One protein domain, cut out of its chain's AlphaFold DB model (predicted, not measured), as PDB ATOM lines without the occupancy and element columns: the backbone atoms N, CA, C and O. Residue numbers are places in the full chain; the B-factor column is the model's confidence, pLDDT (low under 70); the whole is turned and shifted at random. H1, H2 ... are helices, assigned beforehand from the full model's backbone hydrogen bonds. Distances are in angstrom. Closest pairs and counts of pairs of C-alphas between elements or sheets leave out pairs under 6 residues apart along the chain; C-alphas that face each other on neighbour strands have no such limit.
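Overview. This is residues 316 to 388 of the 401 residues of the protein "Predicted protein" of Laccaria bicolor (strain S238N-H82 / ATCC MYA-4686) (UniProt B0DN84). The longest helix, H1, meets one end of H3 in a nearly square corner, and H4 makes a second corner at the other end of H3, a loose open chain of helices with H3 in the middle. Residues 316 to 324 of H1 and residues 382 to 388, mostly H4, stick out as two free ends, while short H2 lies near H3 and a long loop, residues 342 to 358, leads from H2 back to H3. The printed part has 73 residues with four named helices, H1 to H4 in chain order, and no named strand: all helix. It is loose, with a radius of gyration of the C-alphas of 14.7 A and spans of 38 by 34 by 23 A.

Along the chain. Find C-alpha 316 at (-12.422, 33.413, 24.165); from there H1 runs 24.4 A to residue 332. H2 is residues 337 to 341. Look next at C-alpha 359, at (-8.451, 12.387, 12.305), where H3 begins; it runs 18.1 A to residue 371. H4, residues 374 to 386, covers 18.5 A and ends at C-alpha 386, (-4.659, -6.304, 25.687).

Arrangement. Look at Thr 329 and Ala 361, whose C-alphas, 6.7 A apart, are the closest of H1 and H3. These helices only just touch, with 3 pairs of C-alphas within 8 A, and only at their ends, about perpendicular at 84 degrees. H3 and H4 touch only at the corner by their link, closest at the C-alphas of Ile 370 and Arg 376, 5.1 A, at a steep tilt of 62 degrees, opposite ways. H2 is close to H3 but not clearly touching: the closest C-alphas, of Ile 340 and Thr 365, are 7.4 A apart. H1 and H2, H1 and H4, and H2 and H4 are apart. In H1, H2, H3 and H4 every O i to N i+4 pair is within hydrogen-bond range.

Size, cuts and confidence. The C-alphas of Val 316 and Pro 348, the two farthest apart, are 41.8 A apart. The printed part has no cut. The link from H2 to H3 is long; those from H1 to H2 and from H3 to H4 are tight. Mean pLDDT of the printed part is 74.3; look for values under 70 at residue 317, residues 328 to 346 and residues 348 to 357.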
ATOM      1  N   VAL A 316     -13.061  32.978  25.424       70.88
ATOM      2  CA  VAL A 316     -12.422  33.413  24.165       70.88
ATOM      3  C   VAL A 316     -11.562  32.301  23.572       70.88
ATOM      4  O   VAL A 316     -11.680  32.007  22.387       70.88
ATOM      5  N   VAL A 317     -10.715  31.673  24.391       69.50
ATOM      6  CA  VAL A 317      -9.843  30.574  23.954       69.50
ATOM      7  C   VAL A 317     -10.680  29.384  23.489       69.50
ATOM      8  O   VAL A 317     -10.422  28.856  22.413       69.50
ATOM      9  N   ASN A 318     -11.726  29.018  24.234       72.69
ATOM     10  CA  ASN A 318     -12.634  27.941  23.846       72.69
ATOM     11  C   ASN A 318     -13.383  28.252  22.539       72.69
ATOM     12  O   ASN A 318     -13.514  27.381  21.689       72.69
ATOM     13  N   LEU A 319     -13.857  29.487  22.338       71.75
ATOM     14  CA  LEU A 319     -14.492  29.889  21.079       71.75
ATOM     15  C   LEU A 319     -13.512  29.829  19.902       71.75
ATOM     16  O   LEU A 319     -13.885  29.345  18.837       71.75
ATOM     17  N   ALA A 320     -12.269  30.276  20.095       70.69
ATOM     18  CA  ALA A 320     -11.231  30.181  19.073       70.69
ATOM     19  C   ALA A 320     -10.910  28.716  18.733       70.69
ATOM     20  O   ALA A 320     -10.796  28.371  17.561       70.69
ATOM     21  N   GLU A 321     -10.820  27.842  19.739       72.69
ATOM     22  CA  GLU A 321     -10.642  26.403  19.534       72.69
ATOM     23  C   GLU A 321     -11.824  25.803  18.764       72.69
ATOM     24  O   GLU A 321     -11.619  25.118  17.766       72.69
ATOM     25  N   VAL A 322     -13.064  26.109  19.154       73.56
ATOM     26  CA  VAL A 322     -14.267  25.639  18.452       73.56
ATOM     27  C   VAL A 322     -14.301  26.122  17.003       73.56
ATOM     28  O   VAL A 322     -14.665  25.337  16.129       73.56
ATOM     29  N   ASP A 323     -13.917  27.366  16.720       76.69
ATOM     30  CA  ASP A 323     -13.902  27.913  15.359       76.69
ATOM     31  C   ASP A 323     -12.829  27.244  14.488       76.69
ATOM     32  O   ASP A 323     -13.132  26.751  13.398       76.69
ATOM     33  N   VAL A 324     -11.606  27.091  15.014       75.44
ATOM     34  CA  VAL A 324     -10.524  26.340  14.354       75.44
ATOM     35  C   VAL A 324     -10.961  24.902  14.083       75.44
ATOM     36  O   VAL A 324     -10.863  24.424  12.954       75.44
ATOM     37  N   MET A 325     -11.519  24.220  15.085       73.38
ATOM     38  CA  MET A 325     -11.996  22.847  14.933       73.38
ATOM     39  C   MET A 325     -13.173  22.753  13.962       73.38
ATOM     40  O   MET A 325     -13.260  21.782  13.216       73.38
ATOM     41  N   THR A 326     -14.070  23.740  13.927       75.06
ATOM     42  CA  THR A 326     -15.183  23.800  12.967       75.06
ATOM     43  C   THR A 326     -14.666  23.974  11.550       75.06
ATOM     44  O   THR A 326     -15.167  23.315  10.643       75.06
ATOM     45  N   HIS A 327     -13.657  24.822  11.346       74.62
ATOM     46  CA  HIS A 327     -13.021  24.996  10.047       74.62
ATOM     47  C   HIS A 327     -12.373  23.691   9.567       74.62
ATOM     48  O   HIS A 327     -12.662  23.245   8.458       74.62
ATOM     49  N   ILE A 328     -11.597  23.024  10.430       66.62
ATOM     50  CA  ILE A 328     -10.983  21.721  10.128       66.62
ATOM     51  C   ILE A 328     -12.069  20.661   9.851       66.62
ATOM     52  O   ILE A 328     -12.002  19.945   8.855       66.62
ATOM     53  N   THR A 329     -13.127  20.608  10.667       65.94
ATOM     54  CA  THR A 329     -14.201  19.608  10.521       65.94
ATOM     55  C   THR A 329     -15.054  19.854   9.270       65.94
ATOM     56  O   THR A 329     -15.473  18.899   8.626       65.94
ATOM     57  N   LYS A 330     -15.323  21.113   8.887       67.25
ATOM     58  CA  LYS A 330     -16.078  21.450   7.663       67.25
ATOM     59  C   LYS A 330     -15.363  20.981   6.400       67.25
ATOM     60  O   LYS A 330     -16.035  20.595   5.450       67.25
ATOM     61  N   ILE A 331     -14.031  20.983   6.406       58.78
ATOM     62  CA  ILE A 331     -13.229  20.418   5.315       58.78
ATOM     63  C   ILE A 331     -13.458  18.897   5.222       58.78
ATOM     64  O   ILE A 331     -13.553  18.369   4.121       58.78
ATOM     65  N   ALA A 332     -13.648  18.213   6.354       53.16
ATOM     66  CA  ALA A 332     -13.878  16.767   6.407       53.16
ATOM     67  C   ALA A 332     -15.342  16.330   6.201       53.16
ATOM     68  O   ALA A 332     -15.592  15.224   5.734       53.16
ATOM     69  N   ALA A 333     -16.324  17.178   6.524       52.91
ATOM     70  CA  ALA A 333     -17.753  16.861   6.411       52.91
ATOM     71  C   ALA A 333     -18.257  16.716   4.961       52.91
ATOM     72  O   ALA A 333     -19.384  16.273   4.745       52.91
ATOM     73  N   VAL A 334     -17.437  17.084   3.970       53.31
ATOM     74  CA  VAL A 334     -17.726  16.856   2.544       53.31
ATOM     75  C   VAL A 334     -17.685  15.357   2.201       53.31
ATOM     76  O   VAL A 334     -18.277  14.941   1.208       53.31
ATOM     77  N   GLU A 335     -17.093  14.519   3.057       53.47
ATOM     78  CA  GLU A 335     -17.133  13.065   2.920       53.47
ATOM     79  C   GLU A 335     -18.206  12.478   3.842       53.47
ATOM     80  O   GLU A 335     -18.170  12.577   5.067       53.47
ATOM     81  N   THR A 336     -19.242  11.951   3.204       57.25
ATOM     82  CA  THR A 336     -20.567  11.642   3.746       57.25
ATOM     83  C   THR A 336     -20.566  10.848   5.059       57.25
ATOM     84  O   THR A 336     -19.797   9.913   5.258       57.25
ATOM     85  N   ALA A 337     -21.526  11.150   5.946       58.16
ATOM     86  CA  ALA A 337     -21.753  10.426   7.204       58.16
ATOM     87  C   ALA A 337     -21.856   8.895   7.023       58.16
ATOM     88  O   ALA A 337     -21.488   8.143   7.925       58.16
ATOM     89  N   THR A 338     -22.302   8.432   5.853       64.56
ATOM     90  CA  THR A 338     -22.331   7.016   5.458       64.56
ATOM     91  C   THR A 338     -20.931   6.401   5.386       64.56
ATOM     92  O   THR A 338     -20.717   5.338   5.967       64.56
ATOM     93  N   ALA A 339     -19.952   7.105   4.803       63.66
ATOM     94  CA  ALA A 339     -18.559   6.656   4.741       63.66
ATOM     95  C   ALA A 339     -17.958   6.447   6.144       63.66
ATOM     96  O   ALA A 339     -17.129   5.567   6.360       63.66
ATOM     97  N   ILE A 340     -18.436   7.205   7.135       62.66
ATOM     98  CA  ILE A 340     -18.013   7.077   8.533       62.66
ATOM     99  C   ILE A 340     -18.647   5.844   9.216       62.66
ATOM    100  O   ILE A 340     -18.042   5.194  10.082       62.66
ATOM    101  N   TRP A 341     -19.884   5.492   8.856       66.81
ATOM    102  CA  TRP A 341     -20.552   4.301   9.389       66.81
ATOM    103  C   TRP A 341     -19.969   3.010   8.823       66.81
ATOM    104  O   TRP A 341     -19.768   2.074   9.600       66.81
ATOM    105  N   GLU A 342     -19.630   3.015   7.537       69.38
ATOM    106  CA  GLU A 342     -19.092   1.882   6.774       69.38
ATOM    107  C   GLU A 342     -17.565   1.744   6.866       69.38
ATOM    108  O   GLU A 342     -16.992   0.807   6.313       69.38
ATOM    109  N   TYR A 343     -16.894   2.644   7.592       69.19
ATOM    110  CA  TYR A 343     -15.450   2.575   7.763       69.19
ATOM    111  C   TYR A 343     -15.004   1.286   8.469       69.19
ATOM    112  O   TYR A 343     -15.326   1.053   9.640       69.19
ATOM    113  N   ASP A 344     -14.188   0.505   7.760       68.56
ATOM    114  CA  ASP A 344     -13.523  -0.703   8.243       68.56
ATOM    115  C   ASP A 344     -11.991  -0.517   8.195       68.56
ATOM    116  O   ASP A 344     -11.405  -0.541   7.108       68.56
ATOM    117  N   PRO A 345     -11.307  -0.361   9.342       66.00
ATOM    118  CA  PRO A 345      -9.861  -0.151   9.379       66.00
ATOM    119  C   PRO A 345      -9.040  -1.367   8.916       66.00
ATOM    120  O   PRO A 345      -7.824  -1.253   8.784       66.00
ATOM    121  N   SER A 346      -9.665  -2.532   8.711       69.75
ATOM    122  CA  SER A 346      -8.985  -3.743   8.245       69.75
ATOM    123  C   SER A 346      -8.832  -3.813   6.721       69.75
ATOM    124  O   SER A 346      -8.004  -4.583   6.228       69.75
ATOM    125  N   LEU A 347      -9.579  -2.995   5.969       71.19
ATOM    126  CA  LEU A 347      -9.479  -2.952   4.513       71.19
ATOM    127  C   LEU A 347      -8.237  -2.140   4.087       71.19
ATOM    128  O   LEU A 347      -8.097  -0.983   4.484       71.19
ATOM    129  N   PRO A 348      -7.339  -2.693   3.248       68.62
ATOM    130  CA  PRO A 348      -6.090  -2.029   2.850       68.62
ATOM    131  C   PRO A 348      -6.304  -0.745   2.026       68.62
ATOM    132  O   PRO A 348      -5.413   0.111   1.978       68.62
ATOM    133  N   ASP A 349      -7.490  -0.602   1.427       64.69
ATOM    134  CA  ASP A 349      -7.914   0.569   0.652       64.69
ATOM    135  C   ASP A 349      -8.696   1.595   1.485       64.69
ATOM    136  O   ASP A 349      -8.875   2.730   1.045       64.69
ATOM    137  N   ASN A 350      -9.067   1.261   2.729       62.88
ATOM    138  CA  ASN A 350      -9.620   2.207   3.702       62.88
ATOM    139  C   ASN A 350      -8.501   3.052   4.312       62.88
ATOM    140  O   ASN A 350      -8.291   3.139   5.524       62.88
ATOM    141  N   ARG A 351      -7.772   3.741   3.438       56.06
ATOM    142  CA  ARG A 351      -6.920   4.852   3.821       56.06
ATOM    143  C   ARG A 351      -7.842   6.031   4.085       56.06
ATOM    144  O   ARG A 351      -7.937   6.937   3.267       56.06
ATOM    145  N   MET A 352      -8.430   6.080   5.280       54.38
ATOM    146  CA  MET A 352      -9.056   7.299   5.824       54.38
ATOM    147  C   MET A 352      -8.088   8.505   5.880       54.38
ATOM    148  O   MET A 352      -8.458   9.584   6.314       54.38
ATOM    149  N   LEU A 353      -6.848   8.339   5.407       54.69
ATOM    150  CA  LEU A 353      -5.801   9.342   5.288       54.69
ATOM    151  C   LEU A 353      -5.337   9.563   3.835       54.69
ATOM    152  O   LEU A 353      -4.265  10.124   3.627       54.69
ATOM    153  N   ASN A 354      -6.118   9.171   2.820       50.44
ATOM    154  CA  ASN A 354      -5.851   9.557   1.425       50.44
ATOM    155  C   ASN A 354      -6.132  11.054   1.136       50.44
ATOM    156  O   ASN A 354      -6.142  11.459  -0.023       50.44
ATOM    157  N   GLY A 355      -6.295  11.878   2.182       56.06
ATOM    158  CA  GLY A 355      -6.190  13.338   2.116       56.06
ATOM    159  C   GLY A 355      -7.369  14.130   2.684       56.06
ATOM    160  O   GLY A 355      -7.268  15.351   2.740       56.06
ATOM    161  N   SER A 356      -8.456  13.482   3.105       56.50
ATOM    162  CA  SER A 356      -9.745  14.173   3.252       56.50
ATOM    163  C   SER A 356     -10.499  13.941   4.563       56.50
ATOM    164  O   SER A 356     -11.139  14.881   5.040       56.50
ATOM    165  N   LEU A 357     -10.387  12.774   5.212       61.28
ATOM    166  CA  LEU A 357     -11.045  12.578   6.504       61.28
ATOM    167  C   LEU A 357     -10.170  13.060   7.672       61.28
ATOM    168  O   LEU A 357      -9.095  12.527   7.954       61.28
ATOM    169  N   ASP A 358     -10.662  14.073   8.384       70.38
ATOM    170  CA  ASP A 358     -10.032  14.614   9.588       70.38
ATOM    171  C   ASP A 358      -9.949  13.534  10.679       70.38
ATOM    172  O   ASP A 358     -10.956  12.956  11.102       70.38
ATOM    173  N   VAL A 359      -8.732  13.286  11.174       74.62
ATOM    174  CA  VAL A 359      -8.451  12.387  12.305       74.62
ATOM    175  C   VAL A 359      -9.356  12.709  13.498       74.62
ATOM    176  O   VAL A 359      -9.812  11.803  14.194       74.62
ATOM    177  N   THR A 360      -9.694  13.983  13.705       72.12
ATOM    178  CA  THR A 360     -10.637  14.415  14.740       72.12
ATOM    179  C   THR A 360     -12.041  13.867  14.500       72.12
ATOM    180  O   THR A 360     -12.678  13.395  15.442       72.12
ATOM    181  N   ALA A 361     -12.542  13.896  13.263       73.12
ATOM    182  CA  ALA A 361     -13.852  13.347  12.920       73.12
ATOM    183  C   ALA A 361     -13.886  11.827  13.138       73.12
ATOM    184  O   ALA A 361     -14.837  11.308  13.725       73.12
ATOM    185  N   ALA A 362     -12.814  11.124  12.763       76.81
ATOM    186  CA  ALA A 362     -12.670   9.694  13.020       76.81
ATOM    187  C   ALA A 362     -12.667   9.373  14.525       76.81
ATOM    188  O   ALA A 362     -13.408   8.495  14.970       76.81
ATOM    189  N   ILE A 363     -11.892  10.119  15.323       82.81
ATOM    190  CA  ILE A 363     -11.840   9.963  16.785       82.81
ATOM    191  C   ILE A 363     -13.210  10.249  17.410       82.81
ATOM    192  O   ILE A 363     -13.672   9.464  18.237       82.81
ATOM    193  N   ARG A 364     -13.884  11.333  17.005       80.00
ATOM    194  CA  ARG A 364     -15.223  11.685  17.503       80.00
ATOM    195  C   ARG A 364     -16.232  10.587  17.202       80.00
ATOM    196  O   ARG A 364     -16.970  10.181  18.095       80.00
ATOM    197  N   THR A 365     -16.238  10.055  15.984       79.69
ATOM    198  CA  THR A 365     -17.167   8.979  15.632       79.69
ATOM    199  C   THR A 365     -16.845   7.683  16.353       79.69
ATOM    200  O   THR A 365     -17.759   7.004  16.818       79.69
ATOM    201  N   LEU A 366     -15.565   7.340  16.505       84.31
ATOM    202  CA  LEU A 366     -15.176   6.180  17.295       84.31
ATOM    203  C   LEU A 366     -15.637   6.337  18.750       84.31
ATOM    204  O   LEU A 366     -16.224   5.406  19.297       84.31
ATOM    205  N   ALA A 367     -15.462   7.523  19.340       86.56
ATOM    206  CA  ALA A 367     -15.955   7.832  20.677       86.56
ATOM    207  C   ALA A 367     -17.479   7.655  20.768       86.56
ATOM    208  O   ALA A 367     -17.942   6.912  21.628       86.56
ATOM    209  N   ILE A 368     -18.255   8.218  19.833       82.62
ATOM    210  CA  ILE A 368     -19.718   8.045  19.778       82.62
ATOM    211  C   ILE A 368     -20.096   6.560  19.650       82.62
ATOM    212  O   ILE A 368     -20.959   6.078  20.384       82.62
ATOM    213  N   LYS A 369     -19.439   5.808  18.754       85.19
ATOM    214  CA  LYS A 369     -19.708   4.376  18.541       85.19
ATOM    215  C   LYS A 369     -19.395   3.547  19.785       85.19
ATOM    216  O   LYS A 369     -20.159   2.628  20.072       85.19
ATOM    217  N   ILE A 370     -18.304   3.838  20.494       87.81
ATOM    218  CA  ILE A 370     -17.949   3.164  21.751       87.81
ATOM    219  C   ILE A 370     -18.994   3.490  22.819       87.81
ATOM    220  O   ILE A 370     -19.481   2.591  23.495       87.81
ATOM    221  N   GLN A 371     -19.386   4.759  22.930       85.12
ATOM    222  CA  GLN A 371     -20.312   5.234  23.956       85.12
ATOM    223  C   GLN A 371     -21.764   4.791  23.731       85.12
ATOM    224  O   GLN A 371     -22.533   4.727  24.685       85.12
ATOM    225  N   SER A 372     -22.155   4.439  22.504       84.38
ATOM    226  CA  SER A 372     -23.539   4.074  22.180       84.38
ATOM    227  C   SER A 372     -23.996   2.717  22.743       84.38
ATOM    228  O   SER A 372     -25.151   2.347  22.544       84.38
ATOM    229  N   SER A 373     -23.117   1.923  23.366       89.06
ATOM    230  CA  SER A 373     -23.464   0.607  23.926       89.06
ATOM    231  C   SER A 373     -22.501   0.173  25.031       89.06
ATOM    232  O   SER A 373     -21.288   0.187  24.835       89.06
ATOM    233  N   GLY A 374     -23.035  -0.322  26.155       89.62
ATOM    234  CA  GLY A 374     -22.227  -0.866  27.256       89.62
ATOM    235  C   GLY A 374     -21.293  -2.004  26.824       89.62
ATOM    236  O   GLY A 374     -20.137  -2.032  27.228       89.62
ATOM    237  N   GLN A 375     -21.736  -2.864  25.900       92.44
ATOM    238  CA  GLN A 375     -20.899  -3.941  25.349       92.44
ATOM    239  C   GLN A 375     -19.683  -3.400  24.583       92.44
ATOM    240  O   GLN A 375     -18.613  -4.003  24.601       92.44
ATOM    241  N   ARG A 376     -19.835  -2.261  23.898       89.75
ATOM    242  CA  ARG A 376     -18.735  -1.627  23.159       89.75
ATOM    243  C   ARG A 376     -17.755  -0.929  24.098       89.75
ATOM    244  O   ARG A 376     -16.560  -0.954  23.820       89.75
ATOM    245  N   ILE A 377     -18.239  -0.374  25.212       91.69
ATOM    246  CA  ILE A 377     -17.390   0.151  26.290       91.69
ATOM    247  C   ILE A 377     -16.546  -0.982  26.886       91.69
ATOM    248  O   ILE A 377     -15.326  -0.867  26.908       91.69
ATOM    249  N   GLU A 378     -17.166  -2.100  27.275       93.44
ATOM    250  CA  GLU A 378     -16.454  -3.268  27.818       93.44
ATOM    251  C   GLU A 378     -15.429  -3.832  26.821       93.44
ATOM    252  O   GLU A 378     -14.288  -4.124  27.185       93.44
ATOM    253  N   ALA A 379     -15.802  -3.943  25.540       94.44
ATOM    254  CA  ALA A 379     -14.890  -4.385  24.487       94.44
ATOM    255  C   ALA A 379     -13.693  -3.433  24.325       94.44
ATOM    256  O   ALA A 379     -12.560  -3.888  24.164       94.44
ATOM    257  N   PHE A 380     -13.924  -2.122  24.404       93.94
ATOM    258  CA  PHE A 380     -12.868  -1.117  24.337       93.94
ATOM    259  C   PHE A 380     -11.947  -1.156  25.564       93.94
ATOM    260  O   PHE A 380     -10.729  -1.103  25.411       93.94
ATOM    261  N   GLU A 381     -12.489  -1.300  26.775       94.75
ATOM    262  CA  GLU A 381     -11.697  -1.474  28.002       94.75
ATOM    263  C   GLU A 381     -10.812  -2.724  27.925       94.75
ATOM    264  O   GLU A 381      -9.622  -2.669  28.241       94.75
ATOM    265  N   LYS A 382     -11.362  -3.838  27.427       96.19
ATOM    266  CA  LYS A 382     -10.603  -5.073  27.225       96.19
ATOM    267  C   LYS A 382      -9.467  -4.883  26.217       96.19
ATOM    268  O   LYS A 382      -8.339  -5.290  26.494       96.19
ATOM    269  N   LEU A 383      -9.742  -4.228  25.089       95.31
ATOM    270  CA  LEU A 383      -8.740  -3.943  24.060       95.31
ATOM    271  C   LEU A 383      -7.585  -3.093  24.612       95.31
ATOM    272  O   LEU A 383      -6.425  -3.351  24.309       95.31
ATOM    273  N   GLN A 384      -7.879  -2.106  25.462       94.94
ATOM    274  CA  GLN A 384      -6.850  -1.289  26.109       94.94
ATOM    275  C   GLN A 384      -5.910  -2.128  26.989       94.94
ATOM    276  O   GLN A 384      -4.691  -1.953  26.928       94.94
ATOM    277  N   ILE A 385      -6.468  -3.066  27.758       95.56
ATOM    278  CA  ILE A 385      -5.698  -3.990  28.600       95.56
ATOM    279  C   ILE A 385      -4.835  -4.920  27.736       95.56
ATOM    280  O   ILE A 385      -3.657  -5.117  28.034       95.56
ATOM    281  N   GLU A 386      -5.390  -5.458  26.645       96.38
ATOM    282  CA  GLU A 386      -4.659  -6.304  25.687       96.38
ATOM    283  C   GLU A 386      -3.497  -5.543  25.017       96.38
ATOM    284  O   GLU A 386      -2.429  -6.112  24.798       96.38
ATOM    285  N   CYS A 387      -3.652  -4.234  24.796       96.31
ATOM    286  CA  CYS A 387      -2.596  -3.333  24.323       96.31
ATOM    287  C   CYS A 387      -1.558  -2.948  25.399       96.31
ATOM    288  O   CYS A 387      -0.651  -2.162  25.126       96.31
ATOM    289  N   GLY A 388      -1.664  -3.480  26.620       96.69
ATOM    290  CA  GLY A 388      -0.702  -3.252  27.700       96.69
ATOM    291  C   GLY A 388      -0.941  -1.983  28.522       96.69
ATOM    292  O   GLY A 388      -0.072  -1.605  29.315       96.69
TER     293      GLY A 388